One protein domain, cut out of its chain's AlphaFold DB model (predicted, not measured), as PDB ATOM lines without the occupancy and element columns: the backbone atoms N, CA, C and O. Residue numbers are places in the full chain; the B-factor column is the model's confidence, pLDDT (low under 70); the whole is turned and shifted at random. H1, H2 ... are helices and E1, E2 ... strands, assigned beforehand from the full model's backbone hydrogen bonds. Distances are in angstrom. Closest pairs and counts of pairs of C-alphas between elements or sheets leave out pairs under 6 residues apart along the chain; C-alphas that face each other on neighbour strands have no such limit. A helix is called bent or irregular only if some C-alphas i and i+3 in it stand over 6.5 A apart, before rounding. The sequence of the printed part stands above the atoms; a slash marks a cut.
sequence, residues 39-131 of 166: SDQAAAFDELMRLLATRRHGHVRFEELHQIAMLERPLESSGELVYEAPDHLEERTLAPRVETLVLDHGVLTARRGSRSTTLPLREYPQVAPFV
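This is residues 39 to 131 of the 166 residues of an uncharacterized protein of Gammaproteobacteria bacterium (UniProt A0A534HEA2). One twisted sheet of six antiparallel strands makes the body of the domain, a wall in which the strands follow each other up and down in chain order. The helix H1 runs past one end of this wall, where E1 begins and E2 ends, and the short helix H2 sits beside its first half. At the other end the bent strand E1 and its partner E2 make a long hairpin that reaches farthest from H1. The printed part has 93 residues, in the order H1 E1 E2 E3 E4 E5 E6 H2, with the same strand order across the sheet; its class is mixed, helices and strands. It is only just compact, close to loose, with a radius of gyration of the C-alphas of 14.5 A and spans of 41 by 28 by 25 A.

H1, residues 39 to 53, is on the sheet but only grazes it, with its residues 49 to 53. E1, residues 57 to 66, is an edge strand and bends by 57 degrees at residue 63. It forms a hairpin with E2, residues 75 to 84, where N 60 and O 81 are 2.9 A apart, within hydrogen-bond range. E2 forms the next hairpin with E3, residues 88 to 95, with N 82 and O 90 at 2.8 A. E3 and E4, residues 99 to 104, form a hairpin with N 91 and O 101 at 2.8 A. E4 and E5, residues 107 to 112, form another, with N 102 and O 109 at 2.8 A. E5 and E6, residues 115 to 120, the other edge strand, form the last, with N 110 and O 117 at 2.8 A. These hairpins make a meander, each strand the antiparallel neighbour of the one before. H2, residues 125 to 130, is not on the sheet. H1 touches H2 with residues 41 to 45 alone; the closest C-alphas, those of Gln 41 and Pro 125, are 6.5 A apart. Their lines stand at a tilt of 38 degrees, only just steep, and run the same way. In H1 every O i to N i+4 pair is within hydrogen-bond range; in H2 0 of 2 are, beside 2 of 3 O i to N i+3 pairs.

H1 begins at C-alpha 39 (197.509, 234.721, 148.210) and is 20.9 A long. E1 measures 26.3 A, E2 28.0 A and E3 22.2 A; E4, E5 and E6 measure 16.2 A, 16.6 A and 16.8 A. E6 ends at C-alpha 120 (195.632, 234.734, 163.429). H2, 9.9 A long, is irregular, with C-alphas 126 and 129 at 7.1 A, and ends at C-alpha 130 (202.496, 245.585, 158.832).

The two C-alphas farthest apart, those of Thr 54 and Glu 72, are 41.2 A from each other. The printed part has no cut. The link from E1 to E2, 8 residues, is short but not tight; the other links are tight. Mean pLDDT of the printed part is 83.3, and it is under 70 at residues 39 to 42, 52 to 56 and 128 to 131.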
ATOM      1  N   SER A  39     196.528 235.804 148.372       59.34
ATOM      2  CA  SER A  39     197.509 234.721 148.210       59.34
ATOM      3  C   SER A  39     198.928 235.272 148.104       59.34
ATOM      4  O   SER A  39     199.844 234.705 148.697       59.34
ATOM      5  N   ASP A  40     199.101 236.404 147.417       66.56
ATOM      6  CA  ASP A  40     200.395 237.086 147.308       66.56
ATOM      7  C   ASP A  40     200.907 237.582 148.671       66.56
ATOM      8  O   ASP A  40     202.101 237.492 148.952       66.56
ATOM      9  N   GLN A  41     200.020 238.051 149.558       64.81
ATOM     10  CA  GLN A  41     200.397 238.452 150.921       64.81
ATOM     11  C   GLN A  41     200.813 237.270 151.800       64.81
ATOM     12  O   GLN A  41     201.795 237.381 152.534       64.81
ATOM     13  N   ALA A  42     200.102 236.139 151.720       68.75
ATOM     14  CA  ALA A  42     200.494 234.924 152.433       68.75
ATOM     15  C   ALA A  42     201.864 234.418 151.947       68.75
ATOM     16  O   ALA A  42     202.737 234.135 152.762       68.75
ATOM     17  N   ALA A  43     202.089 234.411 150.629       73.56
ATOM     18  CA  ALA A  43     203.373 234.038 150.041       73.56
ATOM     19  C   ALA A  43     204.507 235.010 150.419       73.56
ATOM     20  O   ALA A  43     205.630 234.580 150.676       73.56
ATOM     21  N   ALA A  44     204.229 236.316 150.487       74.50
ATOM     22  CA  ALA A  44     205.202 237.319 150.918       74.50
ATOM     23  C   ALA A  44     205.579 237.171 152.400       74.50
ATOM     24  O   ALA A  44     206.745 237.352 152.754       74.50
ATOM     25  N   PHE A  45     204.614 236.821 153.258       75.38
ATOM     26  CA  PHE A  45     204.882 236.490 154.656       75.38
ATOM     27  C   PHE A  45     205.752 235.238 154.766       75.38
ATOM     28  O   PHE A  45     206.783 235.278 155.432       75.38
ATOM     29  N   ASP A  46     205.400 234.160 154.063       74.69
ATOM     30  CA  ASP A  46     206.183 232.921 154.066       74.69
ATOM     31  C   ASP A  46     207.626 233.161 153.578       74.69
ATOM     32  O   ASP A  46     208.579 232.660 154.175       74.69
ATOM     33  N   GLU A  47     207.812 233.982 152.540       78.25
ATOM     34  CA  GLU A  47     209.136 234.359 152.030       78.25
ATOM     35  C   GLU A  47     209.923 235.224 153.024       78.25
ATOM     36  O   GLU A  47     211.116 234.994 153.231       78.25
ATOM     37  N   LEU A  48     209.276 236.188 153.684       75.00
ATOM     38  CA  LEU A  48     209.892 236.963 154.760       75.00
ATOM     39  C   LEU A  48     210.342 236.046 155.902       75.00
ATOM     40  O   LEU A  48     211.489 236.143 156.339       75.00
ATOM     41  N   MET A  49     209.471 235.145 156.362       76.88
ATOM     42  CA  MET A  49     209.794 234.200 157.431       76.88
ATOM     43  C   MET A  49     210.935 233.271 157.007       76.88
ATOM     44  O   MET A  49     211.855 233.038 157.787       76.88
ATOM     45  N   ARG A  50     210.968 232.826 155.743       77.12
ATOM     46  CA  ARG A  50     212.080 232.050 155.173       77.12
ATOM     47  C   ARG A  50     213.394 232.834 155.165       77.12
ATOM     48  O   ARG A  50     214.443 232.263 155.464       77.12
ATOM     49  N   LEU A  51     213.362 234.125 154.825       74.00
ATOM     50  CA  LEU A  51     214.537 235.004 154.849       74.00
ATOM     51  C   LEU A  51     215.021 235.264 156.278       74.00
ATOM     52  O   LEU A  51     216.225 235.186 156.526       74.00
ATOM     53  N   LEU A  52     214.112 235.512 157.223       67.50
ATOM     54  CA  LEU A  52     214.446 235.645 158.641       67.50
ATOM     55  C   LEU A  52     215.044 234.344 159.191       67.50
ATOM     56  O   LEU A  52     216.079 234.405 159.849       67.50
ATOM     57  N   ALA A  53     214.506 233.182 158.807       66.81
ATOM     58  CA  ALA A  53     214.975 231.863 159.243       66.81
ATOM     59  C   ALA A  53     216.398 231.517 158.770       66.81
ATOM     60  O   ALA A  53     217.041 230.625 159.327       66.81
ATOM     61  N   THR A  54     216.942 232.234 157.773       68.44
ATOM     62  CA  THR A  54     218.377 232.134 157.439       68.44
ATOM     63  C   THR A  54     219.280 232.669 158.558       68.44
ATOM     64  O   THR A  54     220.460 232.317 158.624       68.44
ATOM     65  N   ARG A  55     218.738 233.485 159.472       66.31
ATOM     66  CA  ARG A  55     219.383 233.906 160.719       66.31
ATOM     67  C   ARG A  55     218.900 232.999 161.845       66.31
ATOM     68  O   ARG A  55     217.712 232.817 162.034       66.31
ATOM     69  N   ARG A  56     219.819 232.397 162.597       65.62
ATOM     70  CA  ARG A  56     219.458 231.300 163.515       65.62
ATOM     71  C   ARG A  56     218.759 231.752 164.799       65.62
ATOM     72  O   ARG A  56     218.058 230.952 165.405       65.62
ATOM     73  N   HIS A  57     219.033 232.971 165.244       71.75
ATOM     74  CA  HIS A  57     218.549 233.549 166.496       71.75
ATOM     75  C   HIS A  57     219.117 234.962 166.629       71.75
ATOM     76  O   HIS A  57     220.210 235.245 166.125       71.75
ATOM     77  N   GLY A  58     218.409 235.844 167.322       78.19
ATOM     78  CA  GLY A  58     218.908 237.181 167.619       78.19
ATOM     79  C   GLY A  58     218.178 237.793 168.798       78.19
ATOM     80  O   GLY A  58     216.959 237.760 168.842       78.19
ATOM     81  N   HIS A  59     218.927 238.367 169.732       87.00
ATOM     82  CA  HIS A  59     218.378 239.178 170.811       87.00
ATOM     83  C   HIS A  59     219.036 240.549 170.742       87.00
ATOM     84  O   HIS A  59     220.265 240.657 170.732       87.00
ATOM     85  N   VAL A  60     218.216 241.591 170.668       87.62
ATOM     86  CA  VAL A  60     218.665 242.979 170.640       87.62
ATOM     87  C   VAL A  60     217.870 243.815 171.621       87.62
ATOM     88  O   VAL A  60     216.676 243.605 171.806       87.62
ATOM     89  N   ARG A  61     218.540 244.793 172.222       88.56
ATOM     90  CA  ARG A  61     217.877 245.886 172.929       88.56
ATOM     91  C   ARG A  61     217.609 247.017 171.954       88.56
ATOM     92  O   ARG A  61     218.422 247.253 171.059       88.56
ATOM     93  N   PHE A  62     216.499 247.710 172.145       85.12
ATOM     94  CA  PHE A  62     216.148 248.869 171.342       85.12
ATOM     95  C   PHE A  62     215.708 250.047 172.201       85.12
ATOM     96  O   PHE A  62     215.160 249.877 173.290       85.12
ATOM     97  N   GLU A  63     215.930 251.238 171.653       89.31
ATOM     98  CA  GLU A  63     215.409 252.508 172.148       89.31
ATOM     99  C   GLU A  63     214.847 253.281 170.948       89.31
ATOM    100  O   GLU A  63     215.549 253.503 169.956       89.31
ATOM    101  N   GLU A  64     213.570 253.650 170.998       82.81
ATOM    102  CA  GLU A  64     212.841 254.251 169.885       82.81
ATOM    103  C   GLU A  64     211.992 255.445 170.320       82.81
ATOM    104  O   GLU A  64     211.265 255.396 171.308       82.81
ATOM    105  N   LEU A  65     212.012 256.504 169.515       88.38
ATOM    106  CA  LEU A  65     211.164 257.678 169.688       88.38
ATOM    107  C   LEU A  65     209.909 257.567 168.817       88.38
ATOM    108  O   LEU A  65     209.969 257.730 167.599       88.38
ATOM    109  N   HIS A  66     208.758 257.357 169.446       82.62
ATOM    110  CA  HIS A  66     207.469 257.267 168.770       82.62
ATOM    111  C   HIS A  66     206.805 258.645 168.685       82.62
ATOM    112  O   HIS A  66     206.451 259.255 169.696       82.62
ATOM    113  N   GLN A  67     206.587 259.131 167.463       84.88
ATOM    114  CA  GLN A  67     205.822 260.353 167.208       84.88
ATOM    115  C   GLN A  67     204.330 260.035 167.137       84.88
ATOM    116  O   GLN A  67     203.829 259.531 166.133       84.88
ATOM    117  N   ILE A  68     203.613 260.325 168.219       83.38
ATOM    118  CA  ILE A  68     202.171 260.104 168.317       83.38
ATOM    119  C   ILE A  68     201.485 261.459 168.197       83.38
ATOM    120  O   ILE A  68     201.714 262.332 169.026       83.38
ATOM    121  N   ALA A  69     200.600 261.618 167.210       84.62
ATOM    122  CA  ALA A  69     199.945 262.897 166.905       84.62
ATOM    123  C   ALA A  69     199.178 263.526 168.090       84.62
ATOM    124  O   ALA A  69     198.921 264.724 168.089       84.62
ATOM    125  N   MET A  70     198.801 262.722 169.089       88.94
ATOM    126  CA  MET A  70     198.081 263.164 170.286       88.94
ATOM    127  C   MET A  70     199.002 263.615 171.437       88.94
ATOM    128  O   MET A  70     198.509 264.169 172.415       88.94
ATOM    129  N   LEU A  71     200.314 263.360 171.368       86.06
ATOM    130  CA  LEU A  71     201.271 263.725 172.417       86.06
ATOM    131  C   LEU A  71     202.034 265.003 172.050       86.06
ATOM    132  O   LEU A  71     202.434 265.191 170.907       86.06
ATOM    133  N   GLU A  72     202.295 265.858 173.042       87.75
ATOM    134  CA  GLU A  72     203.088 267.088 172.861       87.75
ATOM    135  C   GLU A  72     204.588 266.819 172.662       87.75
ATOM    136  O   GLU A  72     205.314 267.655 172.124       87.75
ATOM    137  N   ARG A  73     205.070 265.664 173.130       90.44
ATOM    138  CA  ARG A  73     206.462 265.220 173.000       90.44
ATOM    139  C   ARG A  73     206.488 263.783 172.474       90.44
ATOM    140  O   ARG A  73     205.582 263.020 172.819       90.44
ATOM    141  N   PRO A  74     207.506 263.400 171.680       87.69
ATOM    142  CA  PRO A  74     207.701 262.007 171.297       87.69
ATOM    143  C   PRO A  74     207.771 261.100 172.521       87.69
ATOM    144  O   PRO A  74     208.308 261.471 173.565       87.69
ATOM    145  N   LEU A  75     207.223 259.901 172.367       86.69
ATOM    146  CA  LEU A  75     207.258 258.878 173.392       86.69
ATOM    147  C   LEU A  75     208.534 258.055 173.240       86.69
ATOM    148  O   LEU A  75     208.714 257.378 172.232       86.69
ATOM    149  N   GLU A  76     209.401 258.098 174.244       89.00
ATOM    150  CA  GLU A  76     210.582 257.239 174.287       89.00
ATOM    151  C   GLU A  76     210.163 255.835 174.729       89.00
ATOM    152  O   GLU A  76     209.631 255.644 175.825       89.00
ATOM    153  N   SER A  77     210.369 254.864 173.848       86.81
ATOM    154  CA  SER A  77     210.099 253.449 174.058       86.81
ATOM    155  C   SER A  77     211.417 252.700 174.149       86.81
ATOM    156  O   SER A  77     212.331 252.962 173.372       86.81
ATOM    157  N   SER A  78     211.534 251.766 175.084       88.44
ATOM    158  CA  SER A  78     212.696 250.882 175.162       88.44
ATOM    159  C   SER A  78     212.270 249.460 175.453       88.44
ATOM    160  O   SER A  78     211.258 249.223 176.122       88.44
ATOM    161  N   GLY A  79     213.046 248.511 174.949       91.94
ATOM    162  CA  GLY A  79     212.663 247.117 175.010       91.94
ATOM    163  C   GLY A  79     213.699 246.153 174.471       91.94
ATOM    164  O   GLY A  79     214.863 246.490 174.244       91.94
ATOM    165  N   GLU A  80     213.243 244.924 174.291       91.44
ATOM    166  CA  GLU A  80     214.007 243.804 173.765       91.44
ATOM    167  C   GLU A  80     213.250 243.191 172.589       91.44
ATOM    168  O   GLU A  80     212.031 243.056 172.631       91.44
ATOM    169  N   LEU A  81     213.973 242.812 171.541       89.62
ATOM    170  CA  LEU A  81     213.445 242.054 170.415       89.62
ATOM    171  C   LEU A  81     214.202 240.730 170.345       89.62
ATOM    172  O   LEU A  81     215.435 240.713 170.245       89.62
ATOM    173  N   VAL A  82     213.458 239.635 170.425       88.31
ATOM    174  CA  VAL A  82     213.954 238.263 170.418       88.31
ATOM    175  C   VAL A  82     213.406 237.572 169.180       88.31
ATOM    176  O   VAL A  82     212.204 237.538 168.949       88.31
ATOM    177  N   TYR A  83     214.300 237.036 168.363       85.56
ATOM    178  CA  TYR A  83     213.959 236.195 167.229       85.56
ATOM    179  C   TYR A  83     214.514 234.799 167.466       85.56
ATOM    180  O   TYR A  83     215.726 234.632 167.653       85.56
ATOM    181  N   GLU A  84     213.633 233.810 167.411       87.06
ATOM    182  CA  GLU A  84     213.962 232.394 167.453       87.06
ATOM    183  C   GLU A  84     213.463 231.766 166.151       87.06
ATOM    184  O   GLU A  84     212.274 231.749 165.834       87.06
ATOM    185  N   ALA A  85     214.406 231.309 165.331       80.44
ATOM    186  CA  ALA A  85     214.067 230.724 164.048       80.44
ATOM    187  C   ALA A  85     213.316 229.387 164.224       80.44
ATOM    188  O   ALA A  85     213.616 228.645 165.163       80.44
ATOM    189  N   PRO A  86     212.449 229.011 163.267       76.75
ATOM    190  CA  PRO A  86     212.131 229.755 162.043       76.75
ATOM    191  C   PRO A  86     211.001 230.789 162.184       76.75
ATOM    192  O   PRO A  86     210.897 231.682 161.344       76.75
ATOM    193  N   ASP A  87     210.171 230.689 163.212       82.75
ATOM    194  CA  ASP A  87     208.809 231.227 163.203       82.75
ATOM    195  C   ASP A  87     208.355 231.892 164.506       82.75
ATOM    196  O   ASP A  87     207.163 232.166 164.665       82.75
ATOM    197  N   HIS A  88     209.306 232.225 165.381       87.44
ATOM    198  CA  HIS A  88     209.048 232.933 166.625       87.44
ATOM    199  C   HIS A  88     209.736 234.304 166.643       87.44
ATOM    200  O   HIS A  88     210.958 234.424 166.514       87.44
ATOM    201  N   LEU A  89     208.945 235.360 166.812       88.38
ATOM    202  CA  LEU A  89     209.418 236.730 166.998       88.38
ATOM    203  C   LEU A  89     208.684 237.349 168.187       88.38
ATOM    204  O   LEU A  89     207.460 237.456 168.175       88.38
ATOM    205  N   GLU A  90     209.425 237.793 169.191       91.06
ATOM    206  CA  GLU A  90     208.897 238.438 170.386       91.06
ATOM    207  C   GLU A  90     209.494 239.840 170.543       91.06
ATOM    208  O   GLU A  90     210.703 240.006 170.682       91.06
ATOM    209  N   GLU A  91     208.637 240.856 170.572       89.62
ATOM    210  CA  GLU A  91     208.984 242.221 170.963       89.62
ATOM    211  C   GLU A  91     208.450 242.502 172.371       89.62
ATOM    212  O   GLU A  91     207.250 242.409 172.643       89.62
ATOM    213  N   ARG A  92     209.349 242.864 173.285       91.88
ATOM    214  CA  ARG A  92     209.050 243.210 174.674       91.88
ATOM    215  C   ARG A  92     209.362 244.674 174.908       91.88
ATOM    216  O   ARG A  92     210.517 245.040 175.111       91.88
ATOM    217  N   THR A  93     208.333 245.502 174.972       90.75
ATOM    218  CA  THR A  93     208.467 246.888 175.420       90.75
ATOM    219  C   THR A  93     208.533 246.900 176.942       90.75
ATOM    220  O   THR A  93     207.660 246.348 177.609       90.75
ATOM    221  N   LEU A  94     209.577 247.503 177.507       91.88
ATOM    222  CA  LEU A  94     209.796 247.628 178.951       91.88
ATOM    223  C   LEU A  94     209.388 249.012 179.460       91.88
ATOM    224  O   LEU A  94     208.766 249.125 180.518       91.88
ATOM    225  N   ALA A  95     209.702 250.055 178.692       89.69
ATOM    226  CA  ALA A  95     209.303 251.426 178.973       89.69
ATOM    227  C   ALA A  95     208.634 252.043 177.738       89.69
ATOM    228  O   ALA A  95     208.990 251.690 176.619       89.69
ATOM    229  N   PRO A  96     207.670 252.957 177.923       85.44
ATOM    230  CA  PRO A  96     207.170 253.473 179.202       85.44
ATOM    231  C   PRO A  96     206.134 252.551 179.864       85.44
ATOM    232  O   PRO A  96     205.786 252.737 181.029       85.44
ATOM    233  N   ARG A  97     205.606 251.573 179.123       87.38
ATOM    234  CA  ARG A  97     204.649 250.580 179.611       87.38
ATOM    235  C   ARG A  97     205.092 249.201 179.174       87.38
ATOM    236  O   ARG A  97     205.488 249.027 178.028       87.38
ATOM    237  N   VAL A  98     204.964 248.244 180.087       91.56
ATOM    238  CA  VAL A  98     205.290 246.855 179.785       91.56
ATOM    239  C   VAL A  98     204.243 246.287 178.837       91.56
ATOM    240  O   VAL A  98     203.062 246.178 179.187       91.56
ATOM    241  N   GLU A  99     204.693 245.934 177.643       91.06
ATOM    242  CA  GLU A  99     203.884 245.332 176.593       91.06
ATOM    243  C   GLU A  99     204.678 244.207 175.930       91.06
ATOM    244  O   GLU A  99     205.907 244.235 175.872       91.06
ATOM    245  N   THR A 100     203.976 243.185 175.456       91.56
ATOM    246  CA  THR A 100     204.595 242.055 174.760       91.56
ATOM    247  C   THR A 100     203.821 241.765 173.492       91.56
ATOM    248  O   THR A 100     202.598 241.617 173.533       91.56
ATOM    249  N   LEU A 101     204.529 241.676 172.375       91.12
ATOM    250  CA  LEU A 101     204.009 241.295 171.075       91.12
ATOM    251  C   LEU A 101     204.732 240.022 170.637       91.12
ATOM    252  O   LEU A 101     205.929 240.054 170.385       91.12
ATOM    253  N   VAL A 102     204.014 238.906 170.565       92.00
ATOM    254  CA  VAL A 102     204.566 237.613 170.142       92.00
ATOM    255  C   VAL A 102     203.940 237.226 168.815       92.00
ATOM    256  O   VAL A 102     202.718 237.137 168.718       92.00
ATOM    257  N   LEU A 103     204.761 236.983 167.806       90.00
ATOM    258  CA  LEU A 103     204.375 236.344 166.563       90.00
ATOM    259  C   LEU A 103     204.901 234.914 166.580       90.00
ATOM    260  O   LEU A 103     206.109 234.700 166.568       90.00
ATOM    261  N   ASP A 104     203.978 233.962 166.580       90.25
ATOM    262  CA  ASP A 104     204.282 232.539 166.683       90.25
ATOM    263  C   ASP A 104     203.477 231.774 165.633       90.25
ATOM    264  O   ASP A 104     202.249 231.880 165.592       90.25
ATOM    265  N   HIS A 105     204.158 231.080 164.716       88.38
ATOM    266  CA  HIS A 105     203.529 230.281 163.651       88.38
ATOM    267  C   HIS A 105     202.430 231.028 162.846       88.38
ATOM    268  O   HIS A 105     201.450 230.437 162.386       88.38
ATOM    269  N   GLY A 106     202.573 232.350 162.663       85.56
ATOM    270  CA  GLY A 106     201.588 233.192 161.965       85.56
ATOM    271  C   GLY A 106     200.396 233.651 162.820       85.56
ATOM    272  O   GLY A 106     199.418 234.177 162.283       85.56
ATOM    273  N   VAL A 107     200.463 233.475 164.140       90.06
ATOM    274  CA  VAL A 107     199.508 233.998 165.120       90.06
ATOM    275  C   VAL A 107     200.168 235.123 165.910       90.06
ATOM    276  O   VAL A 107     201.180 234.921 166.574       90.06
ATOM    277  N   LEU A 108     199.578 236.315 165.857       90.38
ATOM    278  CA  LEU A 108     200.047 237.479 166.596       90.38
ATOM    279  C   LEU A 108     199.309 237.581 167.933       90.38
ATOM    280  O   LEU A 108     198.084 237.672 167.964       90.38
ATOM    281  N   THR A 109     200.035 237.612 169.043       92.00
ATOM    282  CA  THR A 109     199.487 237.816 170.384       92.00
ATOM    283  C   THR A 109     200.076 239.078 171.000       92.00
ATOM    284  O   THR A 109     201.269 239.149 171.272       92.00
ATOM    285  N   ALA A 110     199.226 240.067 171.264       90.88
ATOM    286  CA  ALA A 110     199.577 241.304 171.951       90.88
ATOM    287  C   ALA A 110     199.071 241.272 173.401       90.88
ATOM    288  O   ALA A 110     197.868 241.141 173.642       90.88
ATOM    289  N   ARG A 111     199.970 241.440 174.373       93.06
ATOM    290  CA  ARG A 111     199.667 241.578 175.803       93.06
ATOM    291  C   ARG A 111     200.040 242.963 176.305       93.06
ATOM    292  O   ARG A 111     201.166 243.415 176.131       93.06
ATOM    293  N   ARG A 112     199.090 243.625 176.966       89.94
ATOM    294  CA  ARG A 112     199.260 244.948 177.581       89.94
ATOM    295  C   ARG A 112     198.517 244.976 178.912       89.94
ATOM    296  O   ARG A 112     197.283 245.006 178.944       89.94
ATOM    297  N   GLY A 113     199.251 244.939 180.024       87.44
ATOM    298  CA  GLY A 113     198.654 244.797 181.356       87.44
ATOM    299  C   GLY A 113     197.775 243.541 181.456       87.44
ATOM    300  O   GLY A 113     198.242 242.435 181.208       87.44
ATOM    301  N   SER A 114     196.492 243.705 181.792       89.69
ATOM    302  CA  SER A 114     195.520 242.600 181.875       89.69
ATOM    303  C   SER A 114     194.837 242.252 180.549       89.69
ATOM    304  O   SER A 114     194.057 241.300 180.495       89.69
ATOM    305  N   ARG A 115     195.087 243.013 179.476       91.62
ATOM    306  CA  ARG A 115     194.483 242.775 178.161       91.62
ATOM    307  C   ARG A 115     195.402 241.907 177.316       91.62
ATOM    308  O   ARG A 115     196.592 242.187 177.196       91.62
ATOM    309  N   SER A 116     194.822 240.880 176.708       92.69
ATOM    310  CA  SER A 116     195.480 240.018 175.732       92.69
ATOM    311  C   SER A 116     194.603 239.947 174.492       92.69
ATOM    312  O   SER A 116     193.413 239.652 174.598       92.69
ATOM    313  N   THR A 117     195.182 240.218 173.331       91.69
ATOM    314  CA  THR A 117     194.514 240.115 172.035       91.69
ATOM    315  C   THR A 117     195.313 239.169 171.162       91.69
ATOM    316  O   THR A 117     196.513 239.356 170.994       91.69
ATOM    317  N   THR A 118     194.638 238.167 170.614       92.12
ATOM    318  CA  THR A 118     195.229 237.188 169.705       92.12
ATOM    319  C   THR A 118     194.591 237.346 168.336       92.12
ATOM    320  O   THR A 118     193.372 237.476 168.232       92.12
ATOM    321  N   LEU A 119     195.426 237.361 167.303       90.44
ATOM    322  CA  LEU A 119     195.049 237.613 165.926       90.44
ATOM    323  C   LEU A 119     195.767 236.614 164.999       90.44
ATOM    324  O   LEU A 119     196.969 236.752 164.766       90.44
ATOM    325  N   PRO A 120     195.068 235.606 164.454       90.06
ATOM    326  CA  PRO A 120     195.632 234.734 163.429       90.06
ATOM    327  C   PRO A 120     195.787 235.511 162.114       90.06
ATOM    328  O   PRO A 120     194.799 235.909 161.500       90.06
ATOM    329  N   LEU A 121     197.018 235.730 161.643       86.12
ATOM    330  CA  LEU A 121     197.279 236.606 160.485       86.12
ATOM    331  C   LEU A 121     196.660 236.094 159.183       86.12
ATOM    332  O   LEU A 121     196.332 236.883 158.302       86.12
ATOM    333  N   ARG A 122     196.440 234.781 159.084       85.38
ATOM    334  CA  ARG A 122     195.758 234.148 157.946       85.38
ATOM    335  C   ARG A 122     194.312 234.620 157.778       85.38
ATOM    336  O   ARG A 122     193.827 234.676 156.655       85.38
ATOM    337  N   GLU A 123     193.634 234.961 158.872       86.50
ATOM    338  CA  GLU A 123     192.251 235.464 158.848       86.50
ATOM    339  C   GLU A 123     192.189 236.973 158.573       86.50
ATOM    340  O   GLU A 123     191.159 237.495 158.151       86.50
ATOM    341  N   TYR A 124     193.314 237.668 158.765       83.81
ATOM    342  CA  TYR A 124     193.450 239.108 158.582       83.81
ATOM    343  C   TYR A 124     194.637 239.426 157.657       83.81
ATOM    344  O   TYR A 124     195.575 240.116 158.070       83.81
ATOM    345  N   PRO A 125     194.623 238.960 156.394       77.75
ATOM    346  CA  PRO A 125     195.743 239.143 155.467       77.75
ATOM    347  C   PRO A 125     196.115 240.622 155.291       77.75
ATOM    348  O   PRO A 125     197.292 240.964 155.213       77.75
ATOM    349  N   GLN A 126     195.132 241.526 155.380       78.19
ATOM    350  CA  GLN A 126     195.341 242.970 155.309       78.19
ATOM    351  C   GLN A 126     196.281 243.537 156.387       78.19
ATOM    352  O   GLN A 126     196.835 244.614 156.174       78.19
ATOM    353  N   VAL A 127     196.475 242.857 157.528       73.75
ATOM    354  CA  VAL A 127     197.416 243.303 158.574       73.75
ATOM    355  C   VAL A 127     198.795 242.653 158.468       73.75
ATOM    356  O   VAL A 127     199.763 243.204 158.989       73.75
ATOM    357  N   ALA A 128     198.903 241.516 157.774       69.25
ATOM    358  CA  ALA A 128     200.139 240.754 157.620       69.25
ATOM    359  C   ALA A 128     201.347 241.587 157.141       69.25
ATOM    360  O   ALA A 128     202.412 241.445 157.742       69.25
ATOM    361  N   PRO A 129     201.235 242.502 156.149       63.84
ATOM    362  CA  PRO A 129     202.390 243.292 155.724       63.84
ATOM    363  C   PRO A 129     202.914 244.240 156.811       63.84
ATOM    364  O   PRO A 129     204.084 244.596 156.782       63.84
ATOM    365  N   PHE A 130     202.095 244.633 157.790       63.75
ATOM    366  CA  PHE A 130     202.496 245.585 158.832       63.75
ATOM    367  C   PHE A 130     203.189 244.928 160.029       63.75
ATOM    368  O   PHE A 130     203.895 245.611 160.765       63.75
ATOM    369  N   VAL A 131     203.036 243.613 160.203       64.81
ATOM    370  CA  VAL A 131     203.566 242.862 161.356       64.81
ATOM    371  C   VAL A 131     205.096 242.842 161.415       64.81
ATOM    372  O   VAL A 131     205.658 242.679 162.490       64.81
TER     373      VAL A 131